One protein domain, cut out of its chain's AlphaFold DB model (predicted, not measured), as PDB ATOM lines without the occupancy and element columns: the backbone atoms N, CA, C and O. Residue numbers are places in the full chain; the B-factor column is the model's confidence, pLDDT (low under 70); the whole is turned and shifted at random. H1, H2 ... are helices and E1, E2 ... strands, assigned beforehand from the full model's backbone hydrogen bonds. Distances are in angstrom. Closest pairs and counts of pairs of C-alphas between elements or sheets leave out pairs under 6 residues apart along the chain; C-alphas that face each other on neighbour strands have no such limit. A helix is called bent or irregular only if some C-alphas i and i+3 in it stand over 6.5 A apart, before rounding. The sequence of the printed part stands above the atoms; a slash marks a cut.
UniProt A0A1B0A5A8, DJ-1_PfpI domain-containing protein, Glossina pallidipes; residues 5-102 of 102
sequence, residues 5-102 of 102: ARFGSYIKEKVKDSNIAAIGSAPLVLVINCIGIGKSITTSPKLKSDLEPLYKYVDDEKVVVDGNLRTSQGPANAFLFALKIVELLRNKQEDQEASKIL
ATOM      1  N   ALA A   5      28.690 -50.380  33.188       81.12
ATOM      2  CA  ALA A   5      28.242 -50.340  34.576       81.12
ATOM      3  C   ALA A   5      29.008 -51.340  35.454       81.12
ATOM      4  O   ALA A   5      29.309 -51.048  36.618       81.12
ATOM      5  N   ARG A   6      29.411 -52.488  34.893       88.44
ATOM      6  CA  ARG A   6      30.261 -53.467  35.582       88.44
ATOM      7  C   ARG A   6      31.634 -52.883  35.895       88.44
ATOM      8  O   ARG A   6      32.116 -53.038  37.016       88.44
ATOM      9  N   PHE A   7      32.258 -52.200  34.933       88.19
ATOM     10  CA  PHE A   7      33.565 -51.578  35.150       88.19
ATOM     11  C   PHE A   7      33.488 -50.458  36.193       88.19
ATOM     12  O   PHE A   7      34.293 -50.428  37.122       88.19
ATOM     13  N   GLY A   8      32.475 -49.595  36.101       88.44
ATOM     14  CA  GLY A   8      32.236 -48.547  37.092       88.44
ATOM     15  C   GLY A   8      32.066 -49.089  38.515       88.44
ATOM     16  O   GLY A   8      32.731 -48.629  39.447       88.44
ATOM     17  N   SER A   9      31.254 -50.140  38.665       90.94
ATOM     18  CA  SER A   9      31.041 -50.825  39.947       90.94
ATOM     19  C   SER A   9      32.331 -51.440  40.497       90.94
ATOM     20  O   SER A   9      32.638 -51.271  41.675       90.94
ATOM     21  N   TYR A  10      33.125 -52.082  39.635       92.06
ATOM     22  CA  TYR A  10      34.415 -52.665  40.007       92.06
ATOM     23  C   TYR A  10      35.402 -51.612  40.535       92.06
ATOM     24  O   TYR A  10      36.007 -51.798  41.591       92.06
ATOM     25  N   ILE A  11      35.537 -50.470  39.851       92.06
ATOM     26  CA  ILE A  11      36.426 -49.389  40.305       92.06
ATOM     27  C   ILE A  11      35.921 -48.772  41.618       92.06
ATOM     28  O   ILE A  11      36.723 -48.469  42.503       92.06
ATOM     29  N   LYS A  12      34.599 -48.636  41.788       91.56
ATOM     30  CA  LYS A  12      33.981 -48.124  43.023       91.56
ATOM     31  C   LYS A  12      34.196 -49.039  44.230       91.56
ATOM     32  O   LYS A  12      34.269 -48.557  45.359       91.56
ATOM     33  N   GLU A  13      34.300 -50.345  44.016       93.44
ATOM     34  CA  GLU A  13      34.703 -51.284  45.061       93.44
ATOM     35  C   GLU A  13      36.201 -51.150  45.363       93.44
ATOM     36  O   GLU A  13      36.580 -50.939  46.515       93.44
ATOM     37  N   LYS A  14      37.047 -51.174  44.325       92.62
ATOM     38  CA  LYS A  14      38.508 -51.151  44.478       92.62
ATOM     39  C   LYS A  14      39.062 -49.867  45.075       92.62
ATOM     40  O   LYS A  14      40.067 -49.902  45.772       92.62
ATOM     41  N   VAL A  15      38.416 -48.725  44.873       92.38
ATOM     42  CA  VAL A  15      38.874 -47.469  45.491       92.38
ATOM     43  C   VAL A  15      38.764 -47.477  47.025       92.38
ATOM     44  O   VAL A  15      39.277 -46.570  47.669       92.38
ATOM     45  N   LYS A  16      38.112 -48.472  47.642       90.19
ATOM     46  CA  LYS A  16      38.042 -48.587  49.107       90.19
ATOM     47  C   LYS A  16      39.322 -49.153  49.724       90.19
ATOM     48  O   LYS A  16      39.659 -48.779  50.841       90.19
ATOM     49  N   ASP A  17      40.013 -50.044  49.016       91.75
ATOM     50  CA  ASP A  17      41.153 -50.809  49.541       91.75
ATOM     51  C   ASP A  17      42.434 -50.663  48.704       91.75
ATOM     52  O   ASP A  17      43.524 -51.036  49.143       91.75
ATOM     53  N   SER A  18      42.319 -50.093  47.506       92.00
ATOM     54  CA  SER A  18      43.388 -50.047  46.520       92.00
ATOM     55  C   SER A  18      43.755 -48.616  46.144       92.00
ATOM     56  O   SER A  18      42.970 -47.668  46.230       92.00
ATOM     57  N   ASN A  19      44.994 -48.470  45.692       92.69
ATOM     58  CA  ASN A  19      45.485 -47.249  45.080       92.69
ATOM     59  C   ASN A  19      44.969 -47.150  43.641       92.69
ATOM     60  O   ASN A  19      45.169 -48.074  42.856       92.69
ATOM     61  N   ILE A  20      44.349 -46.025  43.292       95.12
ATOM     62  CA  ILE A  20      43.846 -45.742  41.947       95.12
ATOM     63  C   ILE A  20      44.747 -44.705  41.281       95.12
ATOM     64  O   ILE A  20      45.074 -43.674  41.872       95.12
ATOM     65  N   ALA A  21      45.145 -44.985  40.043       95.62
ATOM     66  CA  ALA A  21      45.966 -44.113  39.220       95.62
ATOM     67  C   ALA A  21      45.250 -43.855  37.886       95.62
ATOM     68  O   ALA A  21      44.912 -44.804  37.181       95.62
ATOM     69  N   ALA A  22      45.001 -42.590  37.544       95.69
ATOM     70  CA  ALA A  22      44.278 -42.202  36.333       95.69
ATOM     71  C   ALA A  22      44.998 -41.067  35.588       95.69
ATOM     72  O   ALA A  22      45.311 -40.033  36.166       95.69
ATOM     73  N   ILE A  23      45.246 -41.245  34.291       96.38
ATOM     74  CA  ILE A  23      45.996 -40.293  33.459       96.38
ATOM     75  C   ILE A  23      45.153 -39.802  32.277       96.38
ATOM     76  O   ILE A  23      44.369 -40.558  31.698       96.38
ATOM     77  N   GLY A  24      45.320 -38.533  31.903       94.81
ATOM     78  CA  GLY A  24      44.664 -37.935  30.743       94.81
ATOM     79  C   GLY A  24      43.154 -37.831  30.928       94.81
ATOM     80  O   GLY A  24      42.689 -37.057  31.762       94.81
ATOM     81  N   SER A  25      42.403 -38.607  30.139       93.81
ATOM     82  CA  SER A  25      40.931 -38.639  30.176       93.81
ATOM     83  C   SER A  25      40.345 -39.737  31.063       93.81
ATOM     84  O   SER A  25      39.138 -39.757  31.291       93.81
ATOM     85  N   ALA A  26      41.176 -40.639  31.597       92.56
ATOM     86  CA  ALA A  26      40.724 -41.700  32.499       92.56
ATOM     87  C   ALA A  26      39.948 -41.198  33.743       92.56
ATOM     88  O   ALA A  26      39.013 -41.890  34.153       92.56
ATOM     89  N   PRO A  27      40.239 -40.011  34.323       90.50
ATOM     90  CA  PRO A  27      39.460 -39.463  35.436       90.50
ATOM     91  C   PRO A  27      37.953 -39.285  35.170       90.50
ATOM     92  O   PRO A  27      37.190 -39.251  36.131       90.50
ATOM     93  N   LEU A  28      37.483 -39.274  33.912       90.50
ATOM     94  CA  LEU A  28      36.041 -39.289  33.599       90.50
ATOM     95  C   LEU A  28      35.313 -40.499  34.194       90.50
ATOM     96  O   LEU A  28      34.174 -40.380  34.638       90.50
ATOM     97  N   VAL A  29      35.975 -41.658  34.256       90.69
ATOM     98  CA  VAL A  29      35.398 -42.862  34.875       90.69
ATOM     99  C   VAL A  29      35.125 -42.628  36.360       90.69
ATOM    100  O   VAL A  29      34.138 -43.135  36.887       90.69
ATOM    101  N   LEU A  30      35.965 -41.837  37.035       90.81
ATOM    102  CA  LEU A  30      35.772 -41.504  38.444       90.81
ATOM    103  C   LEU A  30      34.523 -40.640  38.615       90.81
ATOM    104  O   LEU A  30      33.701 -40.920  39.483       90.81
ATOM    105  N   VAL A  31      34.341 -39.659  37.733       89.69
ATOM    106  CA  VAL A  31      33.219 -38.712  37.768       89.69
ATOM    107  C   VAL A  31      31.891 -39.409  37.538       89.69
ATOM    108  O   VAL A  31      30.983 -39.281  38.355       89.69
ATOM    109  N   ILE A  32      31.807 -40.209  36.470       89.69
ATOM    110  CA  ILE A  32      30.595 -40.952  36.092       89.69
ATOM    111  C   ILE A  32      30.141 -41.887  37.226       89.69
ATOM    112  O   ILE A  32      28.956 -42.172  37.360       89.69
ATOM    113  N   ASN A  33      31.072 -42.332  38.079       90.50
ATOM    114  CA  ASN A  33      30.796 -43.232  39.200       90.50
ATOM    115  C   ASN A  33      30.790 -42.542  40.580       90.50
ATOM    116  O   ASN A  33      30.697 -43.228  41.606       90.50
ATOM    117  N   CYS A  34      30.869 -41.206  40.614       91.06
ATOM    118  CA  CYS A  34      30.939 -40.377  41.823       91.06
ATOM    119  C   CYS A  34      32.072 -40.782  42.786       91.06
ATOM    120  O   CYS A  34      31.889 -40.856  44.002       91.06
ATOM    121  N   ILE A  35      33.249 -41.084  42.245       92.69
ATOM    122  CA  ILE A  35      34.420 -41.534  42.995       92.69
ATOM    123  C   ILE A  35      35.334 -40.344  43.287       92.69
ATOM    124  O   ILE A  35      35.780 -39.653  42.376       92.69
ATOM    125  N   GLY A  36      35.667 -40.140  44.564       92.56
ATOM    126  CA  GLY A  36      36.662 -39.148  44.980       92.56
ATOM    127  C   GLY A  36      36.218 -37.687  44.855       92.56
ATOM    128  O   GLY A  36      37.079 -36.818  44.792       92.56
ATOM    129  N   ILE A  37      34.912 -37.412  44.813       95.19
ATOM    130  CA  ILE A  37      34.357 -36.047  44.792       95.19
ATOM    131  C   ILE A  37      34.981 -35.199  45.914       95.19
ATOM    132  O   ILE A  37      35.111 -35.657  47.050       95.19
ATOM    133  N   GLY A  38      35.397 -33.976  45.581       96.19
ATOM    134  CA  GLY A  38      36.064 -33.040  46.493       96.19
ATOM    135  C   GLY A  38      37.563 -33.281  46.728       96.19
ATOM    136  O   GLY A  38      38.197 -32.446  47.382       96.19
ATOM    137  N   LYS A  39      38.144 -34.371  46.201       96.81
ATOM    138  CA  LYS A  39      39.599 -34.605  46.225       96.81
ATOM    139  C   LYS A  39      40.340 -33.705  45.244       96.81
ATOM    140  O   LYS A  39      39.762 -33.237  44.259       96.81
ATOM    141  N   SER A  40      41.631 -33.522  45.500       97.75
ATOM    142  CA  SER A  40      42.550 -32.855  44.585       97.75
ATOM    143  C   SER A  40      42.905 -33.747  43.397       97.75
ATOM    144  O   SER A  40      43.308 -34.898  43.580       97.75
ATOM    145  N   ILE A  41      42.765 -33.221  42.176       97.06
ATOM    146  CA  ILE A  41      43.107 -33.931  40.933       97.06
ATOM    147  C   ILE A  41      43.744 -33.001  39.896       97.06
ATOM    148  O   ILE A  41      43.556 -31.789  39.929       97.06
ATOM    149  N   THR A  42      44.417 -33.590  38.911       95.94
ATOM    150  CA  THR A  42      44.779 -32.928  37.652       95.94
ATOM    151  C   THR A  42      44.483 -33.852  36.472       95.94
ATOM    152  O   THR A  42      44.613 -35.073  36.576       95.94
ATOM    153  N   THR A  43      44.067 -33.299  35.334       94.69
ATOM    154  CA  THR A  43      43.640 -34.076  34.156       94.69
ATOM    155  C   THR A  43      44.065 -33.405  32.853       94.69
ATOM    156  O   THR A  43      44.732 -32.370  32.863       94.69
ATOM    157  N   SER A  44      43.705 -33.989  31.709       90.94
ATOM    158  CA  SER A  44      43.850 -33.291  30.428       90.94
ATOM    159  C   SER A  44      43.134 -31.930  30.476       90.94
ATOM    160  O   SER A  44      41.969 -31.900  30.874       90.94
ATOM    161  N   PRO A  45      43.748 -30.821  30.009       90.31
ATOM    162  CA  PRO A  45      43.136 -29.486  30.056       90.31
ATOM    163  C   PRO A  45      41.731 -29.411  29.445       90.31
ATOM    164  O   PRO A  45      40.919 -28.588  29.853       90.31
ATOM    165  N   LYS A  46      41.422 -30.305  28.495       90.88
ATOM    166  CA  LYS A  46      40.109 -30.409  27.842       90.88
ATOM    167  C   LYS A  46      38.964 -30.783  28.784       90.88
ATOM    168  O   LYS A  46      37.822 -30.567  28.419       90.88
ATOM    169  N   LEU A  47      39.264 -31.391  29.931       91.19
ATOM    170  CA  LEU A  47      38.264 -31.858  30.893       91.19
ATOM    171  C   LEU A  47      38.146 -30.947  32.111       91.19
ATOM    172  O   LEU A  47      37.279 -31.165  32.946       91.19
ATOM    173  N   LYS A  48      39.006 -29.933  32.236       92.12
ATOM    174  CA  LYS A  48      39.079 -29.086  33.428       92.12
ATOM    175  C   LYS A  48      37.723 -28.482  33.803       92.12
ATOM    176  O   LYS A  48      37.276 -28.677  34.929       92.12
ATOM    177  N   SER A  49      37.051 -27.841  32.847       92.69
ATOM    178  CA  SER A  49      35.751 -27.189  33.056       92.69
ATOM    179  C   SER A  49      34.675 -28.133  33.588       92.69
ATOM    180  O   SER A  49      33.816 -27.718  34.360       92.69
ATOM    181  N   ASP A  50      34.729 -29.404  33.191       90.44
ATOM    182  CA  ASP A  50      33.729 -30.408  33.562       90.44
ATOM    183  C   ASP A  50      33.991 -30.972  34.968       90.44
ATOM    184  O   ASP A  50      33.094 -31.522  35.608       90.44
ATOM    185  N   LEU A  51      35.231 -30.852  35.451       92.25
ATOM    186  CA  LEU A  51      35.710 -31.474  36.683       92.25
ATOM    187  C   LEU A  51      35.863 -30.490  37.843       92.25
ATOM    188  O   LEU A  51      35.662 -30.888  38.988       92.25
ATOM    189  N   GLU A  52      36.177 -29.224  37.569       93.69
ATOM    190  CA  GLU A  52      36.273 -28.157  38.576       93.69
ATOM    191  C   GLU A  52      35.046 -28.039  39.499       93.69
ATOM    192  O   GLU A  52      35.237 -27.834  40.697       93.69
ATOM    193  N   PRO A  53      33.792 -28.220  39.031       95.06
ATOM    194  CA  PRO A  53      32.630 -28.160  39.920       95.06
ATOM    195  C   PRO A  53      32.556 -29.307  40.941       95.06
ATOM    196  O   PRO A  53      31.816 -29.216  41.920       95.06
ATOM    197  N   LEU A  54      33.272 -30.409  40.700       95.62
ATOM    198  CA  LEU A  54      33.162 -31.659  41.459       95.62
ATOM    199  C   LEU A  54      34.446 -32.012  42.223       95.62
ATOM    200  O   LEU A  54      34.399 -32.778  43.188       95.62
ATOM    201  N   TYR A  55      35.592 -31.470  41.816       96.75
ATOM    202  CA  TYR A  55      36.911 -31.775  42.368       96.75
ATOM    203  C   TYR A  55      37.721 -30.503  42.605       96.75
ATOM    204  O   TYR A  55      37.499 -29.472  41.978       96.75
ATOM    205  N   LYS A  56      38.728 -30.592  43.478       97.00
ATOM    206  CA  LYS A  56      39.715 -29.523  43.652       97.00
ATOM    207  C   LYS A  56      40.753 -29.639  42.537       97.00
ATOM    208  O   LYS A  56      41.663 -30.461  42.611       97.00
ATOM    209  N   TYR A  57      40.579 -28.879  41.465       95.81
ATOM    210  CA  TYR A  57      41.482 -28.955  40.322       95.81
ATOM    211  C   TYR A  57      42.836 -28.303  40.637       95.81
ATOM    212  O   TYR A  57      42.880 -27.210  41.196       95.81
ATOM    213  N   VAL A  58      43.930 -28.975  40.280       96.69
ATOM    214  CA  VAL A  58      45.310 -28.501  40.465       96.69
ATOM    215  C   VAL A  58      45.968 -28.349  39.094       96.69
ATOM    216  O   VAL A  58      46.074 -29.313  38.325       96.69
ATOM    217  N   ASP A  59      46.387 -27.129  38.771       92.12
ATOM    218  CA  ASP A  59      46.917 -26.765  37.452       92.12
ATOM    219  C   ASP A  59      48.444 -26.821  37.363       92.12
ATOM    220  O   ASP A  59      48.999 -27.105  36.301       92.12
ATOM    221  N   ASP A  60      49.118 -26.532  38.471       92.44
ATOM    222  CA  ASP A  60      50.561 -26.325  38.576       92.44
ATOM    223  C   ASP A  60      51.348 -27.612  38.873       92.44
ATOM    224  O   ASP A  60      52.579 -27.628  38.789       92.44
ATOM    225  N   GLU A  61      50.653 -28.723  39.118       94.31
ATOM    226  CA  GLU A  61      51.262 -30.026  39.364       94.31
ATOM    227  C   GLU A  61      51.088 -31.001  38.191       94.31
ATOM    228  O   GLU A  61      49.995 -31.243  37.678       94.31
ATOM    229  N   LYS A  62      52.189 -31.653  37.797       94.50
ATOM    230  CA  LYS A  62      52.181 -32.688  36.745       94.50
ATOM    231  C   LYS A  62      51.571 -34.012  37.215       94.50
ATOM    232  O   LYS A  62      51.094 -34.797  36.389       94.50
ATOM    233  N   VAL A  63      51.641 -34.285  38.518       96.25
ATOM    234  CA  VAL A  63      51.091 -35.471  39.178       96.25
ATOM    235  C   VAL A  63      50.526 -35.038  40.521       96.25
ATOM    236  O   VAL A  63      51.285 -34.564  41.356       96.25
ATOM    237  N   VAL A  64      49.235 -35.268  40.734       97.50
ATOM    238  CA  VAL A  64      48.549 -34.950  41.991       97.50
ATOM    239  C   VAL A  64      48.269 -36.237  42.747       97.50
ATOM    240  O   VAL A  64      47.809 -37.220  42.155       97.50
ATOM    241  N   VAL A  65      48.527 -36.231  44.052       96.88
ATOM    242  CA  VAL A  65      48.270 -37.358  44.954       96.88
ATOM    243  C   VAL A  65      47.371 -36.892  46.097       96.88
ATOM    244  O   VAL A  65      47.774 -36.055  46.895       96.88
ATOM    245  N   ASP A  66      46.174 -37.469  46.205       96.81
ATOM    246  CA  ASP A  66      45.231 -37.220  47.302       96.81
ATOM    247  C   ASP A  66      44.755 -38.558  47.887       96.81
ATOM    248  O   ASP A  66      43.878 -39.255  47.352       96.81
ATOM    249  N   GLY A  67      45.356 -38.939  49.016       94.00
ATOM    250  CA  GLY A  67      45.139 -40.233  49.651       94.00
ATOM    251  C   GLY A  67      45.490 -41.381  48.703       94.00
ATOM    252  O   GLY A  67      46.637 -41.540  48.287       94.00
ATOM    253  N   ASN A  68      44.497 -42.194  48.348       93.06
ATOM    254  CA  ASN A  68      44.681 -43.326  47.445       93.06
ATOM    255  C   ASN A  68      44.465 -42.990  45.959       93.06
ATOM    256  O   ASN A  68      44.635 -43.885  45.129       93.06
ATOM    257  N   LEU A  69      44.130 -41.745  45.608       95.56
ATOM    258  CA  LEU A  69      43.928 -41.311  44.228       95.56
ATOM    259  C   LEU A  69      45.162 -40.567  43.701       95.56
ATOM    260  O   LEU A  69      45.670 -39.652  44.343       95.56
ATOM    261  N   ARG A  70      45.641 -40.966  42.519       96.12
ATOM    262  CA  ARG A  70      46.785 -40.363  41.820       96.12
ATOM    263  C   ARG A  70      46.361 -39.986  40.415       96.12
ATOM    264  O   ARG A  70      45.849 -40.838  39.687       96.12
ATOM    265  N   THR A  71      46.581 -38.740  40.018       97.31
ATOM    266  CA  THR A  71      46.160 -38.259  38.698       97.31
ATOM    267  C   THR A  71      47.256 -37.496  37.971       97.31
ATOM    268  O   THR A  71      48.164 -36.958  38.601       97.31
ATOM    269  N   SER A  72      47.216 -37.499  36.638       97.38
ATOM    270  CA  SER A  72      48.169 -36.772  35.794       97.38
ATOM    271  C   SER A  72      47.537 -36.335  34.469       97.38
ATOM    272  O   SER A  72      46.626 -36.983  33.949       97.38
ATOM    273  N   GLN A  73      48.039 -35.239  33.897       94.75
ATOM    274  CA  GLN A  73      47.388 -34.531  32.790       94.75
ATOM    275  C   GLN A  73      47.407 -35.259  31.438       94.75
ATOM    276  O   GLN A  73      46.533 -35.031  30.605       94.75
ATOM    277  N   GLY A  74      48.376 -36.139  31.172       90.69
ATOM    278  CA  GLY A  74      48.454 -36.788  29.863       90.69
ATOM    279  C   GLY A  74      49.808 -37.410  29.530       90.69
ATOM    280  O   GLY A  74      50.698 -37.448  30.379       90.69
ATOM    281  N   PRO A  75      49.986 -37.887  28.285       90.69
ATOM    282  CA  PRO A  75      51.127 -38.715  27.888       90.69
ATOM    283  C   PRO A  75      52.488 -38.032  28.070       90.69
ATOM    284  O   PRO A  75      53.455 -38.706  28.410       90.69
ATOM    285  N   ALA A  76      52.562 -36.702  27.942       92.75
ATOM    286  CA  ALA A  76      53.786 -35.938  28.206       92.75
ATOM    287  C   ALA A  76      54.318 -36.115  29.644       92.75
ATOM    288  O   ALA A  76      55.514 -35.978  29.882       92.75
ATOM    289  N   ASN A  77      53.444 -36.470  30.591       93.38
ATOM    290  CA  ASN A  77      53.785 -36.710  31.989       93.38
ATOM    291  C   ASN A  77      53.818 -38.207  32.344       93.38
ATOM    292  O   ASN A  77      53.988 -38.538  33.513       93.38
ATOM    293  N   ALA A  78      53.674 -39.127  31.379       94.69
ATOM    294  CA  ALA A  78      53.523 -40.558  31.658       94.69
ATOM    295  C   ALA A  78      54.725 -41.160  32.404       94.69
ATOM    296  O   ALA A  78      54.532 -41.904  33.362       94.69
ATOM    297  N   PHE A  79      55.955 -40.805  32.018       96.25
ATOM    298  CA  PHE A  79      57.158 -41.275  32.716       96.25
ATOM    299  C   PHE A  79      57.242 -40.741  34.145       96.25
ATOM    300  O   PHE A  79      57.503 -41.505  35.069       96.25
ATOM    301  N   LEU A  80      56.965 -39.448  34.339       96.00
ATOM    302  CA  LEU A  80      56.933 -38.840  35.668       96.00
ATOM    303  C   LEU A  80      55.845 -39.476  36.542       96.00
ATOM    304  O   LEU A  80      56.068 -39.757  37.716       96.00
ATOM    305  N   PHE A  81      54.679 -39.747  35.957       97.06
ATOM    306  CA  PHE A  81      53.571 -40.410  36.626       97.06
ATOM    307  C   PHE A  81      53.924 -41.840  37.039       97.06
ATOM    308  O   PHE A  81      53.712 -42.214  38.191       97.06
ATOM    309  N   ALA A  82      54.519 -42.618  36.132       96.50
ATOM    310  CA  ALA A  82      54.981 -43.970  36.418       96.50
ATOM    311  C   ALA A  82      56.048 -43.982  37.521       96.50
ATOM    312  O   ALA A  82      55.934 -44.760  38.467       96.50
ATOM    313  N   LEU A  83      57.033 -43.079  37.451       96.12
ATOM    314  CA  LEU A  83      58.063 -42.952  38.480       96.12
ATOM    315  C   LEU A  83      57.444 -42.623  39.841       96.12
ATOM    316  O   LEU A  83      57.756 -43.284  40.828       96.12
ATOM    317  N   LYS A  84      56.487 -41.687  39.882       95.25
ATOM    318  CA  LYS A  84      55.794 -41.333  41.122       95.25
ATOM    319  C   LYS A  84      55.025 -42.512  41.721       95.25
ATOM    320  O   LYS A  84      54.988 -42.673  42.938       95.25
ATOM    321  N   ILE A  85      54.413 -43.351  40.887       95.19
ATOM    322  CA  ILE A  85      53.750 -44.578  41.345       95.19
ATOM    323  C   ILE A  85      54.776 -45.544  41.948       95.19
ATOM    324  O   ILE A  85      54.534 -46.066  43.034       95.19
ATOM    325  N   VAL A  86      55.918 -45.749  41.288       95.69
ATOM    326  CA  VAL A  86      56.994 -46.623  41.785       95.69
ATOM    327  C   VAL A  86      57.537 -46.127  43.127       95.69
ATOM    328  O   VAL A  86      57.645 -46.924  44.055       95.69
ATOM    329  N   GLU A  87      57.816 -44.829  43.263       93.75
ATOM    330  CA  GLU A  87      58.240 -44.214  44.531       93.75
ATOM    331  C   GLU A  87      57.252 -44.517  45.664       93.75
ATOM    332  O   GLU A  87      57.636 -44.994  46.727       93.75
ATOM    333  N   LEU A  88      55.954 -44.305  45.423       91.62
ATOM    334  CA  LEU A  88      54.917 -44.526  46.435       91.62
ATOM    335  C   LEU A  88      54.763 -46.003  46.817       91.62
ATOM    336  O   LEU A  88      54.412 -46.306  47.958       91.62
ATOM    337  N   LEU A  89      54.996 -46.925  45.881       91.19
ATOM    338  CA  LEU A  89      54.980 -48.359  46.168       91.19
ATOM    339  C   LEU A  89      56.193 -48.783  46.999       91.19
ATOM    340  O   LEU A  89      56.027 -49.569  47.928       91.19
ATOM    341  N   ARG A  90      57.380 -48.244  46.698       91.62
ATOM    342  CA  ARG A  90      58.611 -48.532  47.443       91.62
ATOM    343  C   ARG A  90      58.554 -48.013  48.873       91.62
ATOM    344  O   ARG A  90      58.774 -48.791  49.792       91.62
ATOM    345  N   ASN A  91      58.157 -46.757  49.069       86.44
ATOM    346  CA  ASN A  91      58.038 -46.183  50.413       86.44
ATOM    347  C   ASN A  91      57.065 -46.998  51.277       86.44
ATOM    348  O   ASN A  91      57.337 -47.278  52.435       86.44
ATOM    349  N   LYS A  92      55.961 -47.475  50.685       82.31
ATOM    350  CA  LYS A  92      55.014 -48.348  51.388       82.31
ATOM    351  C   LYS A  92      55.641 -49.684  51.812       82.31
ATOM    352  O   LYS A  92      55.250 -50.219  52.844       82.31
ATOM    353  N   GLN A  93      56.552 -50.249  51.022       83.19
ATOM    354  CA  GLN A  93      57.269 -51.473  51.397       83.19
ATOM    355  C   GLN A  93      58.223 -51.210  52.563       83.19
ATOM    356  O   GLN A  93      58.204 -51.959  53.534       83.19
ATOM    357  N   GLU A  94      58.981 -50.116  52.496       82.75
ATOM    358  CA  GLU A  94      59.909 -49.700  53.554       82.75
ATOM    359  C   GLU A  94      59.163 -49.426  54.877       82.75
ATOM    360  O   GLU A  94      59.544 -49.957  55.920       82.75
ATOM    361  N   ASP A  95      58.027 -48.716  54.838       78.56
ATOM    362  CA  ASP A  95      57.172 -48.470  56.011       78.56
ATOM    363  C   ASP A  95      56.639 -49.776  56.629       78.56
ATOM    364  O   ASP A  95      56.563 -49.929  57.853       78.56
ATOM    365  N   GLN A  96      56.257 -50.741  55.785       80.31
ATOM    366  CA  GLN A  96      55.781 -52.052  56.229       80.31
ATOM    367  C   GLN A  96      56.892 -52.903  56.845       80.31
ATOM    368  O   GLN A  96      56.613 -53.685  57.750       80.31
ATOM    369  N   GLU A  97      58.128 -52.789  56.363       78.75
ATOM    370  CA  GLU A  97      59.286 -53.452  56.961       78.75
ATOM    371  C   GLU A  97      59.641 -52.828  58.311       78.75
ATOM    372  O   GLU A  97      59.765 -53.558  59.294       78.75
ATOM    373  N   ALA A  98      59.695 -51.496  58.397       74.12
ATOM    374  CA  ALA A  98      59.932 -50.783  59.651       74.12
ATOM    375  C   ALA A  98      58.879 -51.126  60.720       74.12
ATOM    376  O   ALA A  98      59.220 -51.380  61.872       74.12
ATOM    377  N   SER A  99      57.605 -51.229  60.325       73.81
ATOM    378  CA  SER A  99      56.500 -51.582  61.228       73.81
ATOM    379  C   SER A  99      56.547 -53.024  61.752       73.81
ATOM    380  O   SER A  99      55.837 -53.330  62.700       73.81
ATOM    381  N   LYS A 100      57.326 -53.929  61.140       79.62
ATOM    382  CA  LYS A 100      57.517 -55.309  61.638       79.62
ATOM    383  C   LYS A 100      58.638 -55.420  62.670       79.62
ATOM    384  O   LYS A 100      58.761 -56.462  63.309       79.62
ATOM    385  N   ILE A 101      59.502 -54.407  62.747       74.88
ATOM    386  CA  ILE A 101      60.659 -54.371  63.650       74.88
ATOM    387  C   ILE A 101      60.273 -53.751  65.006       74.88
ATOM    388  O   ILE A 101      60.929 -54.034  66.009       74.88
ATOM    389  N   LEU A 102      59.222 -52.926  65.029       59.12
ATOM    390  CA  LEU A 102      58.607 -52.342  66.227       59.12
ATOM    391  C   LEU A 102      57.540 -53.273  66.819       59.12
ATOM    392  O   LEU A 102      57.401 -53.257  68.062       59.12
TER     393      LEU A 102
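What this domain is: This is residues 5 to 102 of the 102 residues of the protein "DJ-1_PfpI domain-containing protein" of Glossina pallidipes (UniProt A0A1B0A5A8). A small three-stranded sheet has the long helix H4 over one face and short H2 standing up on the other; H1 and H3 are not on the sheet but come close to H2, and residues 90 to 102, of which 90 to 101 belong to H4, stick out as an arm. The printed part has 98 residues, in the order H1, E1, H2, H3, E2, E3, H4; the sheet is mixed, E1 E3 E2, and the class is mostly helix. It is compact, with a radius of gyration of the C-alphas of 14.4 A, and the arm makes the length of its 48 by 30 by 20 A.

Where its parts are: Find C-alpha 5 at (28.242, -50.340, 34.576); H1 runs from there to residue 14, 14.3 A. Next come strand E1, residues 20 to 23, helix H2, 27 to 32, and helix H3, 45 to 51, irregular with C-alphas 46 and 49 7.5 A apart. Strands E2, 63 to 66, and E3, 69 to 72, form a hairpin. H4, residues 75 to 101, spans 40.2 A to (60.659, -54.371, 63.650); it is irregular, with C-alphas 76 and 79 7.8 A apart.

How they stand to each other: Look first at inner strand E3: it is parallel to E1, N 70 to O 20 being 2.8 A, and antiparallel to E2, N 64 to O 71 being 2.9 A. H4 is on the sheet at a height of 10.9 A, along the strands at 16 degrees to E3 on the local plane; its closest C-alphas to E2 are Phe 81 and Val 63, 6.1 A. H2 is on the opposite face. H1 and H2 only just touch, with 3 pairs of C-alphas within 8 A, the closest Gly 8 and Val 29, 6.9 A. H3 is close to H2 but not clearly touching, the C-alphas of Leu 51 and Val 31 being 7.7 A apart. In H1 and H2 every O i to N i+4 pair is within hydrogen-bond range; H4 has 20 of 23, H3 1 of 3, with 3 of 4 O i to N i+3 pairs.

The domain as a whole: The C-alphas farthest apart are those of Lys 46 and Leu 102, 47.9 A. The printed part has no cut; the links H2 to H3 and H3 to E2 are long. Leu 102 is the one printed residue with pLDDT under 70.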